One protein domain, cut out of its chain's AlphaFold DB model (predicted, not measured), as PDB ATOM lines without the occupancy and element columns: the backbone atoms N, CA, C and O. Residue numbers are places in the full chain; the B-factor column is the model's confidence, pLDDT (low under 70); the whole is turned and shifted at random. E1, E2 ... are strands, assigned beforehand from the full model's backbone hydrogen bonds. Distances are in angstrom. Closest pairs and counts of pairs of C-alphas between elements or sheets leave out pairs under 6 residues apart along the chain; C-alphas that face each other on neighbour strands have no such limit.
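AT A GLANCE: This is residues 4 to 96 of the 192 residues of an uncharacterized protein of Roseococcus suduntuyensis (UniProt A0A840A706). The domain is a rounded sandwich of two four-stranded sheets face to face, E1 E10 E4 E7 over E3 E8 E5 E6, their strands crossed at 40 degrees, and the short pair E2 and E9 bridges from one sheet to the other near Leu 36 of E4 and Ala 74 of E8. The chain is wound through it as a jelly roll, one long hairpin folded over both sheets in four nested antiparallel pairs: E1 with E10, E2 with E9, E3 with E8, and E4 with E7; the small hairpin of E5 and E6 lies at its turn. The printed part has 93 residues with no named helix and ten strands, E1 to E10 in order along the chain; the class is all strand, and each sheet is antiparallel throughout. The whole is compact, with a radius of gyration of the C-alphas of 11.7 A, and spans 31 by 29 by 21 A.

IN THESE COORDINATES: E1, residues 4 to 8, begins at C-alpha 4 at (41.732, 25.439, -34.234) and is 10.9 A long. E2 is residues 14 to 17, 9.6 A, and E3 is residues 22 to 24, 6.4 A. E4, residues 29 to 36, runs 21.3 A to C-alpha 36 at (38.928, 36.729, -49.295). E5, residues 44 to 47, and E6, residues 50 to 53, measure 9.7 A and 10.0 A. E7, residues 60 to 67, is 21.8 A long; it and E4 are the longest strands, with 8 residues each. E8 is residues 70 to 75, 15.9 A, and E9 is residues 79 to 82, 9.8 A. E10, residues 91 to 95, is 13.1 A long and ends at C-alpha 95 at (37.528, 20.985, -35.408).

HOW THE PARTS SIT: In the sheet E1 E10 E4 E7 the edge strands are E1 and E7. E1 is antiparallel to E10 at 172 degrees, with N 8 and O 91 at 2.8 A. E10 is antiparallel to E4 at 164 degrees, with N 33 and O 92 at 2.8 A. E4 is antiparallel to E7 at 153 degrees, with N 64 and O 32 at 2.7 A and N 36 and O 60 at 2.8 A. This sheet is twisted, its C-alphas lying up to 4.2 A off its best plane. In the sheet E3 E8 E5 E6 the edge strands are E3 and E6. The pairing of E8 is staggered: its residues 70 to 72 pair with E3, where N 22 and O 72 are 2.8 A apart, and its residues 72 to 75 pair with E5, where N 46 and O 73 are 2.8 A apart. E5 and E6 form a hairpin, with N 52 and O 45 at 2.8 A. The parts of the two sheets that face each other are 9.3 A apart, centre to centre, and the best planes stand 27 degrees apart. The closest C-alphas of E6 and E7 are those of Ala 50 and Ala 65, 6.9 A apart, while E1 and E3 are apart. E2 is antiparallel to E9 at 147 degrees, with N 17 and O 79 at 2.8 A. The closest C-alphas of E9 and E4 are those of Leu 81 and Leu 36, 4.7 A, and those of E2 and E8 are Leu 17 and Ala 74, 5.8 A.

THE WHOLE: The two C-alphas farthest apart are those of Ile 5 and Gly 76, 31.3 A, while those of the first and last printed residues, Leu 4 and Met 96, are 8.7 A apart. The printed part has no cut and no long link; the links E4 to E5, E6 to E7 and E9 to E10 are short, the others tight. The mean pLDDT of the printed part is 88.6, and residues 27 to 29, 67 to 69 and 96 are under 70.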
ATOM      1  N   LEU A   4      41.018  25.149 -32.990       87.75
ATOM      2  CA  LEU A   4      41.732  25.439 -34.234       87.75
ATOM      3  C   LEU A   4      42.706  24.286 -34.518       87.75
ATOM      4  O   LEU A   4      43.539  23.965 -33.669       87.75
ATOM      5  N   ILE A   5      42.570  23.649 -35.678       89.00
ATOM      6  CA  ILE A   5      43.392  22.497 -36.094       89.00
ATOM      7  C   ILE A   5      44.277  22.808 -37.295       89.00
ATOM      8  O   ILE A   5      45.269  22.120 -37.518       89.00
ATOM      9  N   LEU A   6      43.945  23.852 -38.050       89.19
ATOM     10  CA  LEU A   6      44.756  24.335 -39.154       89.19
ATOM     11  C   LEU A   6      44.633  25.852 -39.235       89.19
ATOM     12  O   LEU A   6      43.523  26.378 -39.274       89.19
ATOM     13  N   ASP A   7      45.767  26.540 -39.302       93.69
ATOM     14  CA  ASP A   7      45.841  27.973 -39.578       93.69
ATOM     15  C   ASP A   7      46.849  28.203 -40.702       93.69
ATOM     16  O   ASP A   7      48.028  27.870 -40.580       93.69
ATOM     17  N   ARG A   8      46.363  28.727 -41.826       94.50
ATOM     18  CA  ARG A   8      47.159  29.170 -42.970       94.50
ATOM     19  C   ARG A   8      46.925  30.670 -43.130       94.50
ATOM     20  O   ARG A   8      45.895  31.058 -43.693       94.50
ATOM     21  N   PRO A   9      47.828  31.518 -42.612       95.56
ATOM     22  CA  PRO A   9      47.629  32.959 -42.624       95.56
ATOM     23  C   PRO A   9      47.688  33.519 -44.056       95.56
ATOM     24  O   PRO A   9      48.403  32.975 -44.902       95.56
ATOM     25  N   PRO A  10      46.958  34.611 -44.345       96.25
ATOM     26  CA  PRO A  10      46.986  35.246 -45.654       96.25
ATOM     27  C   PRO A  10      48.325  35.944 -45.903       96.25
ATOM     28  O   PRO A  10      48.793  36.741 -45.093       96.25
ATOM     29  N   GLY A  11      48.915  35.657 -47.056       92.88
ATOM     30  CA  GLY A  11      50.045  36.361 -47.642       92.88
ATOM     31  C   GLY A  11      49.617  37.319 -48.765       92.88
ATOM     32  O   GLY A  11      48.425  37.536 -48.999       92.88
ATOM     33  N   PRO A  12      50.587  37.909 -49.486       90.44
ATOM     34  CA  PRO A  12      50.317  38.916 -50.515       90.44
ATOM     35  C   PRO A  12      49.752  38.329 -51.820       90.44
ATOM     36  O   PRO A  12      49.121  39.044 -52.602       90.44
ATOM     37  N   ALA A  13      49.981  37.037 -52.072       94.00
ATOM     38  CA  ALA A  13      49.553  36.362 -53.291       94.00
ATOM     39  C   ALA A  13      48.052  36.026 -53.274       94.00
ATOM     40  O   ALA A  13      47.424  35.897 -52.220       94.00
ATOM     41  N   ARG A  14      47.459  35.893 -54.467       94.88
ATOM     42  CA  ARG A  14      46.017  35.673 -54.652       94.88
ATOM     43  C   ARG A  14      45.752  34.559 -55.652       94.88
ATOM     44  O   ARG A  14      46.499  34.390 -56.610       94.88
ATOM     45  N   PHE A  15      44.643  33.861 -55.449       94.06
ATOM     46  CA  PHE A  15      44.129  32.828 -56.335       94.06
ATOM     47  C   PHE A  15      42.691  33.142 -56.740       94.06
ATOM     48  O   PHE A  15      41.857  33.488 -55.901       94.06
ATOM     49  N   TRP A  16      42.408  33.021 -58.035       96.12
ATOM     50  CA  TRP A  16      41.076  33.223 -58.593       96.12
ATOM     51  C   TRP A  16      40.329  31.900 -58.635       96.12
ATOM     52  O   TRP A  16      40.603  31.042 -59.471       96.12
ATOM     53  N   LEU A  17      39.368  31.753 -57.731       95.31
ATOM     54  CA  LEU A  17      38.448  30.632 -57.723       95.31
ATOM     55  C   LEU A  17      37.342  30.889 -58.752       95.31
ATOM     56  O   LEU A  17      36.635  31.892 -58.654       95.31
ATOM     57  N   GLY A  18      37.200  29.991 -59.725       92.25
ATOM     58  CA  GLY A  18      36.120  29.996 -60.717       92.25
ATOM     59  C   GLY A  18      35.109  28.873 -60.480       92.25
ATOM     60  O   GLY A  18      35.043  28.308 -59.388       92.25
ATOM     61  N   GLU A  19      34.347  28.521 -61.517       89.56
ATOM     62  CA  GLU A  19      33.319  27.468 -61.437       89.56
ATOM     63  C   GLU A  19      33.897  26.050 -61.358       89.56
ATOM     64  O   GLU A  19      33.238  25.137 -60.855       89.56
ATOM     65  N   ALA A  20      35.137  25.864 -61.821       89.19
ATOM     66  CA  ALA A  20      35.831  24.590 -61.723       89.19
ATOM     67  C   ALA A  20      36.105  24.234 -60.247       89.19
ATOM     68  O   ALA A  20      36.655  25.062 -59.512       89.19
ATOM     69  N   PRO A  21      35.754  23.014 -59.798       89.25
ATOM     70  CA  PRO A  21      35.940  22.615 -58.412       89.25
ATOM     71  C   PRO A  21      37.428  22.510 -58.063       89.25
ATOM     72  O   PRO A  21      38.173  21.725 -58.647       89.25
ATOM     73  N   PHE A  22      37.845  23.266 -57.055       90.00
ATOM     74  CA  PHE A  22      39.174  23.219 -56.462       90.00
ATOM     75  C   PHE A  22      39.127  22.418 -55.159       90.00
ATOM     76  O   PHE A  22      38.408  22.779 -54.228       90.00
ATOM     77  N   ARG A  23      39.891  21.327 -55.061       89.81
ATOM     78  CA  ARG A  23      39.963  20.538 -53.824       89.81
ATOM     79  C   ARG A  23      40.839  21.246 -52.798       89.81
ATOM     80  O   ARG A  23      42.009  21.512 -53.054       89.81
ATOM     81  N   LEU A  24      40.277  21.511 -51.625       85.12
ATOM     82  CA  LEU A  24      41.047  21.942 -50.471       85.12
ATOM     83  C   LEU A  24      41.689  20.735 -49.804       85.12
ATOM     84  O   LEU A  24      41.007  19.819 -49.349       85.12
ATOM     85  N   ASP A  25      43.003  20.798 -49.674       81.69
ATOM     86  CA  ASP A  25      43.741  19.935 -48.766       81.69
ATOM     87  C   ASP A  25      43.641  20.506 -47.344       81.69
ATOM     88  O   ASP A  25      44.457  21.339 -46.929       81.69
ATOM     89  N   ALA A  26      42.564  20.157 -46.641       71.62
ATOM     90  CA  ALA A  26      42.330  20.525 -45.251       71.62
ATOM     91  C   ALA A  26      41.578  19.394 -44.523       71.62
ATOM     92  O   ALA A  26      40.559  18.921 -45.034       71.62
ATOM     93  N   PRO A  27      42.026  18.976 -43.327       67.62
ATOM     94  CA  PRO A  27      41.251  18.087 -42.474       67.62
ATOM     95  C   PRO A  27      40.122  18.912 -41.847       67.62
ATOM     96  O   PRO A  27      40.377  19.708 -40.948       67.62
ATOM     97  N   VAL A  28      38.890  18.803 -42.353       63.22
ATOM     98  CA  VAL A  28      37.764  19.601 -41.839       63.22
ATOM     99  C   VAL A  28      36.679  18.709 -41.243       63.22
ATOM    100  O   VAL A  28      36.082  17.884 -41.934       63.22
ATOM    101  N   ALA A  29      36.393  18.926 -39.963       62.59
ATOM    102  CA  ALA A  29      35.292  18.310 -39.231       62.59
ATOM    103  C   ALA A  29      34.519  19.392 -38.458       62.59
ATOM    104  O   ALA A  29      34.488  19.419 -37.231       62.59
ATOM    105  N   GLY A  30      33.924  20.351 -39.178       77.94
ATOM    106  CA  GLY A  30      33.156  21.408 -38.529       77.94
ATOM    107  C   GLY A  30      33.103  22.720 -39.290       77.94
ATOM    108  O   GLY A  30      32.221  22.947 -40.116       77.94
ATOM    109  N   THR A  31      34.004  23.637 -38.938       87.50
ATOM    110  CA  THR A  31      33.993  25.014 -39.444       87.50
ATOM    111  C   THR A  31      35.291  25.318 -40.174       87.50
ATOM    112  O   THR A  31      36.380  25.018 -39.692       87.50
ATOM    113  N   LEU A  32      35.165  25.961 -41.327       90.06
ATOM    114  CA  LEU A  32      36.258  26.467 -42.140       90.06
ATOM    115  C   LEU A  32      36.069  27.977 -42.313       90.06
ATOM    116  O   LEU A  32      34.953  28.432 -42.532       90.06
ATOM    117  N   ALA A  33      37.141  28.757 -42.271       93.00
ATOM    118  CA  ALA A  33      37.153  30.127 -42.759       93.00
ATOM    119  C   ALA A  33      38.128  30.250 -43.921       93.00
ATOM    120  O   ALA A  33      39.252  29.758 -43.843       93.00
ATOM    121  N   LEU A  34      37.711  30.944 -44.973       94.12
ATOM    122  CA  LEU A  34      38.555  31.294 -46.111       94.12
ATOM    123  C   LEU A  34      38.820  32.791 -46.093       94.12
ATOM    124  O   LEU A  34      37.913  33.576 -45.816       94.12
ATOM    125  N   HIS A  35      40.053  33.194 -46.391       97.00
ATOM    126  CA  HIS A  35      40.382  34.611 -46.469       97.00
ATOM    127  C   HIS A  35      40.172  35.144 -47.887       97.00
ATOM    128  O   HIS A  35      40.899  34.798 -48.824       97.00
ATOM    129  N   LEU A  36      39.195  36.030 -48.048       96.31
ATOM    130  CA  LEU A  36      38.928  36.729 -49.295       96.31
ATOM    131  C   LEU A  36      39.778  37.996 -49.352       96.31
ATOM    132  O   LEU A  36      39.725  38.847 -48.467       96.31
ATOM    133  N   SER A  37      40.543  38.150 -50.432       94.56
ATOM    134  CA  SER A  37      41.388  39.337 -50.638       94.56
ATOM    135  C   SER A  37      40.582  40.592 -50.995       94.56
ATOM    136  O   SER A  37      41.083  41.708 -50.862       94.56
ATOM    137  N   ARG A  38      39.338  40.419 -51.458       93.31
ATOM    138  CA  ARG A  38      38.387  41.493 -51.765       93.31
ATOM    139  C   ARG A  38      36.943  40.991 -51.630       93.31
ATOM    140  O   ARG A  38      36.737  39.778 -51.705       93.31
ATOM    141  N   PRO A  39      35.950  41.884 -51.487       92.44
ATOM    142  CA  PRO A  39      34.546  41.488 -51.475       92.44
ATOM    143  C   PRO A  39      34.120  40.869 -52.815       92.44
ATOM    144  O   PRO A  39      34.649  41.234 -53.866       92.44
ATOM    145  N   ALA A  40      33.136  39.970 -52.783       93.12
ATOM    146  CA  ALA A  40      32.590  39.295 -53.962       93.12
ATOM    147  C   ALA A  40      31.044  39.286 -53.951       93.12
ATOM    148  O   ALA A  40      30.429  38.223 -53.869       93.12
ATOM    149  N   PRO A  41      30.387  40.463 -54.038       91.62
ATOM    150  CA  PRO A  41      28.936  40.586 -53.866       91.62
ATOM    151  C   PRO A  41      28.107  39.907 -54.964       91.62
ATOM    152  O   PRO A  41      26.935  39.617 -54.748       91.62
ATOM    153  N   LEU A  42      28.710  39.651 -56.128       91.25
ATOM    154  CA  LEU A  42      28.056  39.040 -57.290       91.25
ATOM    155  C   LEU A  42      28.300  37.528 -57.399       91.25
ATOM    156  O   LEU A  42      27.784  36.887 -58.309       91.25
ATOM    157  N   SER A  43      29.105  36.961 -56.501       92.69
ATOM    158  CA  SER A  43      29.491  35.551 -56.538       92.69
ATOM    159  C   SER A  43      28.712  34.746 -55.507       92.69
ATOM    160  O   SER A  43      28.346  35.258 -54.455       92.69
ATOM    161  N   THR A  44      28.533  33.451 -55.751       92.81
ATOM    162  CA  THR A  44      28.177  32.489 -54.698       92.81
ATOM    163  C   THR A  44      29.378  31.597 -54.429       92.81
ATOM    164  O   THR A  44      29.883  30.950 -55.344       92.81
ATOM    165  N   LEU A  45      29.847  31.556 -53.183       93.75
ATOM    166  CA  LEU A  45      30.908  30.637 -52.782       93.75
ATOM    167  C   LEU A  45      30.279  29.297 -52.405       93.75
ATOM    168  O   LEU A  45      29.469  29.223 -51.483       93.75
ATOM    169  N   VAL A  46      30.662  28.240 -53.106       90.94
ATOM    170  CA  VAL A  46      30.223  26.875 -52.824       90.94
ATOM    171  C   VAL A  46      31.350  26.133 -52.120       90.94
ATOM    172  O   VAL A  46      32.473  26.091 -52.623       90.94
ATOM    173  N   VAL A  47      31.042  25.553 -50.962       88.44
ATOM    174  CA  VAL A  47      31.971  24.819 -50.093       88.44
ATOM    175  C   VAL A  47      31.357  23.454 -49.793       88.44
ATOM    176  O   VAL A  47      30.494  23.322 -48.926       88.44
ATOM    177  N   GLY A  48      31.743  22.427 -50.552       84.56
ATOM    178  CA  GLY A  48      31.040  21.141 -50.527       84.56
ATOM    179  C   GLY A  48      29.555  21.318 -50.875       84.56
ATOM    180  O   GLY A  48      29.229  21.763 -51.974       84.56
ATOM    181  N   ALA A  49      28.662  20.991 -49.936       81.12
ATOM    182  CA  ALA A  49      27.215  21.188 -50.079       81.12
ATOM    183  C   ALA A  49      26.727  22.586 -49.640       81.12
ATOM    184  O   ALA A  49      25.601  22.973 -49.956       81.12
ATOM    185  N   ALA A  50      27.546  23.353 -48.913       84.12
ATOM    186  CA  ALA A  50      27.177  24.679 -48.432       84.12
ATOM    187  C   ALA A  50      27.302  25.726 -49.546       84.12
ATOM    188  O   ALA A  50      28.244  25.710 -50.339       84.12
ATOM    189  N   ARG A  51      26.356  26.669 -49.579       89.31
ATOM    190  CA  ARG A  51      26.327  27.791 -50.525       89.31
ATOM    191  C   ARG A  51      26.257  29.097 -49.742       89.31
ATOM    192  O   ARG A  51      25.299  29.323 -49.007       89.31
ATOM    193  N   LEU A  52      27.266  29.945 -49.899       90.25
ATOM    194  CA  LEU A  52      27.344  31.262 -49.279       90.25
ATOM    195  C   LEU A  52      27.031  32.348 -50.317       90.25
ATOM    196  O   LEU A  52      27.789  32.496 -51.283       90.25
ATOM    197  N   PRO A  53      25.940  33.113 -50.142       91.44
ATOM    198  CA  PRO A  53      25.579  34.175 -51.069       91.44
ATOM    199  C   PRO A  53      26.562  35.350 -50.999       91.44
ATOM    200  O   PRO A  53      27.071  35.690 -49.928       91.44
ATOM    201  N   GLY A  54      26.756  36.027 -52.133       80.38
ATOM    202  CA  GLY A  54      27.700  37.140 -52.298       80.38
ATOM    203  C   GLY A  54      27.537  38.283 -51.301       80.38
ATOM    204  O   GLY A  54      28.524  38.891 -50.896       80.38
ATOM    205  N   ALA A  55      26.317  38.518 -50.809       83.50
ATOM    206  CA  ALA A  55      26.042  39.511 -49.766       83.50
ATOM    207  C   ALA A  55      26.848  39.281 -48.466       83.50
ATOM    208  O   ALA A  55      27.100  40.226 -47.717       83.50
ATOM    209  N   LEU A  56      27.270  38.037 -48.208       84.50
ATOM    210  CA  LEU A  56      28.088  37.652 -47.056       84.50
ATOM    211  C   LEU A  56      29.594  37.627 -47.371       84.50
ATOM    212  O   LEU A  56      30.413  37.562 -46.456       84.50
ATOM    213  N   LEU A  57      29.982  37.706 -48.648       90.38
ATOM    214  CA  LEU A  57      31.367  37.597 -49.107       90.38
ATOM    215  C   LEU A  57      32.078  38.953 -49.045       90.38
ATOM    216  O   LEU A  57      32.339  39.600 -50.063       90.38
ATOM    217  N   ARG A  58      32.386  39.401 -47.827       92.06
ATOM    218  CA  ARG A  58      33.211  40.593 -47.581       92.06
ATOM    219  C   ARG A  58      34.702  40.255 -47.683       92.06
ATOM    220  O   ARG A  58      35.087  39.092 -47.630       92.06
ATOM    221  N   ALA A  59      35.546  41.277 -47.838       92.38
ATOM    222  CA  ALA A  59      36.989  41.097 -47.686       92.38
ATOM    223  C   ALA A  59      37.312  40.650 -46.255       92.38
ATOM    224  O   ALA A  59      36.708  41.154 -45.305       92.38
ATOM    225  N   GLY A  60      38.273  39.742 -46.112       94.19
ATOM    226  CA  GLY A  60      38.651  39.161 -44.829       94.19
ATOM    227  C   GLY A  60      38.229  37.702 -44.685       94.19
ATOM    228  O   GLY A  60      38.019  36.989 -45.666       94.19
ATOM    229  N   TRP A  61      38.143  37.246 -43.438       94.44
ATOM    230  CA  TRP A  61      37.755  35.879 -43.109       94.44
ATOM    231  C   TRP A  61      36.252  35.669 -43.286       94.44
ATOM    232  O   TRP A  61      35.446  36.355 -42.660       94.44
ATOM    233  N   VAL A  62      35.888  34.687 -44.106       92.69
ATOM    234  CA  VAL A  62      34.507  34.245 -44.309       92.69
ATOM    235  C   VAL A  62      34.368  32.826 -43.784       92.69
ATOM    236  O   VAL A  62      34.997  31.909 -44.311       92.69
ATOM    237  N   GLU A  63      33.549  32.655 -42.749       90.56
ATOM    238  CA  GLU A  63      33.264  31.356 -42.136       90.56
ATOM    239  C   GLU A  63      32.196  30.569 -42.907       90.56
ATOM    240  O   GLU A  63      31.222  31.117 -43.420       90.56
ATOM    241  N   CYS A  64      32.368  29.252 -42.945       86.44
ATOM    242  CA  CYS A  64      31.464  28.286 -43.547       86.44
ATOM    243  C   CYS A  64      31.497  26.960 -42.780       86.44
ATOM    244  O   CYS A  64      32.511  26.573 -42.195       86.44
ATOM    245  N   ALA A  65      30.372  26.248 -42.793       82.44
ATOM    246  CA  ALA A  65      30.328  24.868 -42.331       82.44
ATOM    247  C   ALA A  65      30.924  23.954 -43.406       82.44
ATOM    248  O   ALA A  65      30.620  24.105 -44.591       82.44
ATOM    249  N   ALA A  66      31.761  23.009 -42.992       76.62
ATOM    250  CA  ALA A  66      32.389  22.052 -43.886       76.62
ATOM    251  C   ALA A  66      32.700  20.741 -43.149       76.62
ATOM    252  O   ALA A  66      33.190  20.742 -42.019       76.62
ATOM    253  N   SER A  67      32.423  19.616 -43.803       69.81
ATOM    254  CA  SER A  67      32.661  18.272 -43.275       69.81
ATOM    255  C   SER A  67      33.303  17.390 -44.342       69.81
ATOM    256  O   SER A  67      32.763  17.277 -45.445       69.81
ATOM    257  N   GLY A  68      34.410  16.731 -44.002       67.38
ATOM    258  CA  GLY A  68      35.117  15.819 -44.902       67.38
ATOM    259  C   GLY A  68      35.988  16.540 -45.942       67.38
ATOM    260  O   GLY A  68      36.320  17.711 -45.758       67.38
ATOM    261  N   PRO A  69      36.399  15.855 -47.028       67.56
ATOM    262  CA  PRO A  69      37.167  16.474 -48.106       67.56
ATOM    263  C   PRO A  69      36.327  17.543 -48.815       67.56
ATOM    264  O   PRO A  69      35.260  17.261 -49.364       67.56
ATOM    265  N   VAL A  70      36.815  18.783 -48.813       81.19
ATOM    266  CA  VAL A  70      36.055  19.947 -49.283       81.19
ATOM    267  C   VAL A  70      36.488  20.340 -50.690       81.19
ATOM    268  O   VAL A  70      37.667  20.573 -50.950       81.19
ATOM    269  N   ALA A  71      35.522  20.481 -51.595       88.06
ATOM    270  CA  ALA A  71      35.721  21.172 -52.864       88.06
ATOM    271  C   ALA A  71      35.149  22.591 -52.781       88.06
ATOM    272  O   ALA A  71      34.057  22.797 -52.247       88.06
ATOM    273  N   LEU A  72      35.886  23.552 -53.325       90.75
ATOM    274  CA  LEU A  72      35.478  24.940 -53.473       90.75
ATOM    275  C   LEU A  72      35.155  25.245 -54.925       90.75
ATOM    276  O   LEU A  72      35.876  24.807 -55.818       90.75
ATOM    277  N   ARG A  73      34.145  26.072 -55.161       92.56
ATOM    278  CA  ARG A  73      33.974  26.772 -56.438       92.56
ATOM    279  C   ARG A  73      33.227  28.079 -56.241       92.56
ATOM    280  O   ARG A  73      32.483  28.237 -55.275       92.56
ATOM    281  N   ALA A  74      33.442  29.011 -57.152       92.25
ATOM    282  CA  ALA A  74      32.688  30.245 -57.244       92.25
ATOM    283  C   ALA A  74      31.671  30.109 -58.373       92.25
ATOM    284  O   ALA A  74      32.047  29.747 -59.480       92.25
ATOM    285  N   GLU A  75      30.407  30.404 -58.106       91.50
ATOM    286  CA  GLU A  75      29.368  30.489 -59.133       91.50
ATOM    287  C   GLU A  75      29.031  31.954 -59.432       91.50
ATOM    288  O   GLU A  75      29.073  32.808 -58.538       91.50
ATOM    289  N   GLY A  76      28.675  32.243 -60.685       92.25
ATOM    290  CA  GLY A  76      28.257  33.570 -61.148       92.25
ATOM    291  C   GLY A  76      29.421  34.505 -61.485       92.25
ATOM    292  O   GLY A  76      29.468  35.054 -62.580       92.25
ATOM    293  N   ALA A  77      30.390  34.662 -60.580       90.44
ATOM    294  CA  ALA A  77      31.602  35.444 -60.832       90.44
ATOM    295  C   ALA A  77      32.810  34.899 -60.045       90.44
ATOM    296  O   ALA A  77      32.621  34.391 -58.935       90.44
ATOM    297  N   PRO A  78      34.053  35.038 -60.548       94.69
ATOM    298  CA  PRO A  78      35.243  34.560 -59.844       94.69
ATOM    299  C   PRO A  78      35.482  35.236 -58.485       94.69
ATOM    300  O   PRO A  78      35.353  36.455 -58.346       94.69
ATOM    301  N   ILE A  79      35.922  34.453 -57.497       95.38
ATOM    302  CA  ILE A  79      36.246  34.914 -56.138       95.38
ATOM    303  C   ILE A  79      37.764  34.974 -55.952       95.38
ATOM    304  O   ILE A  79      38.484  34.045 -56.311       95.38
ATOM    305  N   ALA A  80      38.259  36.059 -55.352       95.75
ATOM    306  CA  ALA A  80      39.683  36.250 -55.083       95.75
ATOM    307  C   ALA A  80      40.062  35.741 -53.684       95.75
ATOM    308  O   ALA A  80      39.925  36.467 -52.691       95.75
ATOM    309  N   LEU A  81      40.585  34.523 -53.592       96.12
ATOM    310  CA  LEU A  81      41.124  33.985 -52.346       96.12
ATOM    311  C   LEU A  81      42.545  34.501 -52.115       96.12
ATOM    312  O   LEU A  81      43.319  34.676 -53.055       96.12
ATOM    313  N   SER A  82      42.888  34.755 -50.858       96.81
ATOM    314  CA  SER A  82      44.283  35.003 -50.477       96.81
ATOM    315  C   SER A  82      45.028  33.676 -50.401       96.81
ATOM    316  O   SER A  82      44.434  32.650 -50.066       96.81
ATOM    317  N   LEU A  83      46.318  33.693 -50.715       95.88
ATOM    318  CA  LEU A  83      47.203  32.540 -50.586       95.88
ATOM    319  C   LEU A  83      48.136  32.721 -49.390       95.88
ATOM    320  O   LEU A  83      48.483  33.848 -49.055       95.88
ATOM    321  N   ASP A  84      48.548  31.625 -48.764       94.38
ATOM    322  CA  ASP A  84      49.613  31.595 -47.768       94.38
ATOM    323  C   ASP A  84      51.001  31.731 -48.424       94.38
ATOM    324  O   ASP A  84      51.147  31.799 -49.648       94.38
ATOM    325  N   GLN A  85      52.050  31.747 -47.602       93.25
ATOM    326  CA  GLN A  85      53.443  31.833 -48.063       93.25
ATOM    327  C   GLN A  85      53.893  30.652 -48.947       93.25
ATOM    328  O   GLN A  85      54.942  30.720 -49.579       93.25
ATOM    329  N   HIS A  86      53.122  29.565 -48.984       92.25
ATOM    330  CA  HIS A  86      53.390  28.367 -49.774       92.25
ATOM    331  C   HIS A  86      52.502  28.282 -51.023       92.25
ATOM    332  O   HIS A  86      52.453  27.232 -51.663       92.25
ATOM    333  N   GLY A  87      51.777  29.353 -51.366       91.88
ATOM    334  CA  GLY A  87      50.899  29.390 -52.534       91.88
ATOM    335  C   GLY A  87      49.616  28.569 -52.377       91.88
ATOM    336  O   GLY A  87      48.963  28.262 -53.371       91.88
ATOM    337  N   ARG A  88      49.235  28.201 -51.147       93.12
ATOM    338  CA  ARG A  88      48.001  27.459 -50.846       93.12
ATOM    339  C   ARG A  88      46.915  28.411 -50.348       93.12
ATOM    340  O   ARG A  88      47.254  29.431 -49.760       93.12
ATOM    341  N   PRO A  89      45.614  28.124 -50.537       93.38
ATOM    342  CA  PRO A  89      44.560  28.996 -50.027       93.38
ATOM    343  C   PRO A  89      44.701  29.264 -48.525       93.38
ATOM    344  O   PRO A  89      44.806  28.327 -47.727       93.38
ATOM    345  N   ALA A  90      44.686  30.546 -48.164       94.75
ATOM    346  CA  ALA A  90      44.682  30.999 -46.785       94.75
ATOM    347  C   ALA A  90      43.356  30.603 -46.136       94.75
ATOM    348  O   ALA A  90      42.271  30.984 -46.593       94.75
ATOM    349  N   LEU A  91      43.458  29.790 -45.091       93.19
ATOM    350  CA  LEU A  91      42.317  29.137 -44.481       93.19
ATOM    351  C   LEU A  91      42.561  28.892 -42.998       93.19
ATOM    352  O   LEU A  91      43.683  28.619 -42.576       93.19
ATOM    353  N   ARG A  92      41.483  28.920 -42.225       92.94
ATOM    354  CA  ARG A  92      41.454  28.414 -40.856       92.94
ATOM    355  C   ARG A  92      40.461  27.282 -40.789       92.94
ATOM    356  O   ARG A  92      39.328  27.450 -41.226       92.94
ATOM    357  N   ALA A  93      40.872  26.140 -40.267       89.12
ATOM    358  CA  ALA A  93      39.961  25.048 -39.986       89.12
ATOM    359  C   ALA A  93      39.902  24.843 -38.483       89.12
ATOM    360  O   ALA A  93      40.929  24.725 -37.804       89.12
ATOM    361  N   TRP A  94      38.681  24.789 -37.980       87.50
ATOM    362  CA  TRP A  94      38.409  24.362 -36.630       87.50
ATOM    363  C   TRP A  94      37.788  22.987 -36.693       87.50
ATOM    364  O   TRP A  94      36.830  22.749 -37.435       87.50
ATOM    365  N   ASP A  95      38.308  22.114 -35.849       80.94
ATOM    366  CA  ASP A  95      37.528  20.985 -35.408       80.94
ATOM    367  C   ASP A  95      36.353  21.569 -34.634       80.94
ATOM    368  O   ASP A  95      36.524  22.404 -33.723       80.94
ATOM    369  N   MET A  96      35.145  21.146 -34.981       60.53
ATOM    370  CA  MET A  96      34.176  21.113 -33.913       60.53
ATOM    371  C   MET A  96      34.685  20.043 -32.945       60.53
ATOM    372  O   MET A  96      35.042  18.959 -33.395       60.53
TER     373      MET A  96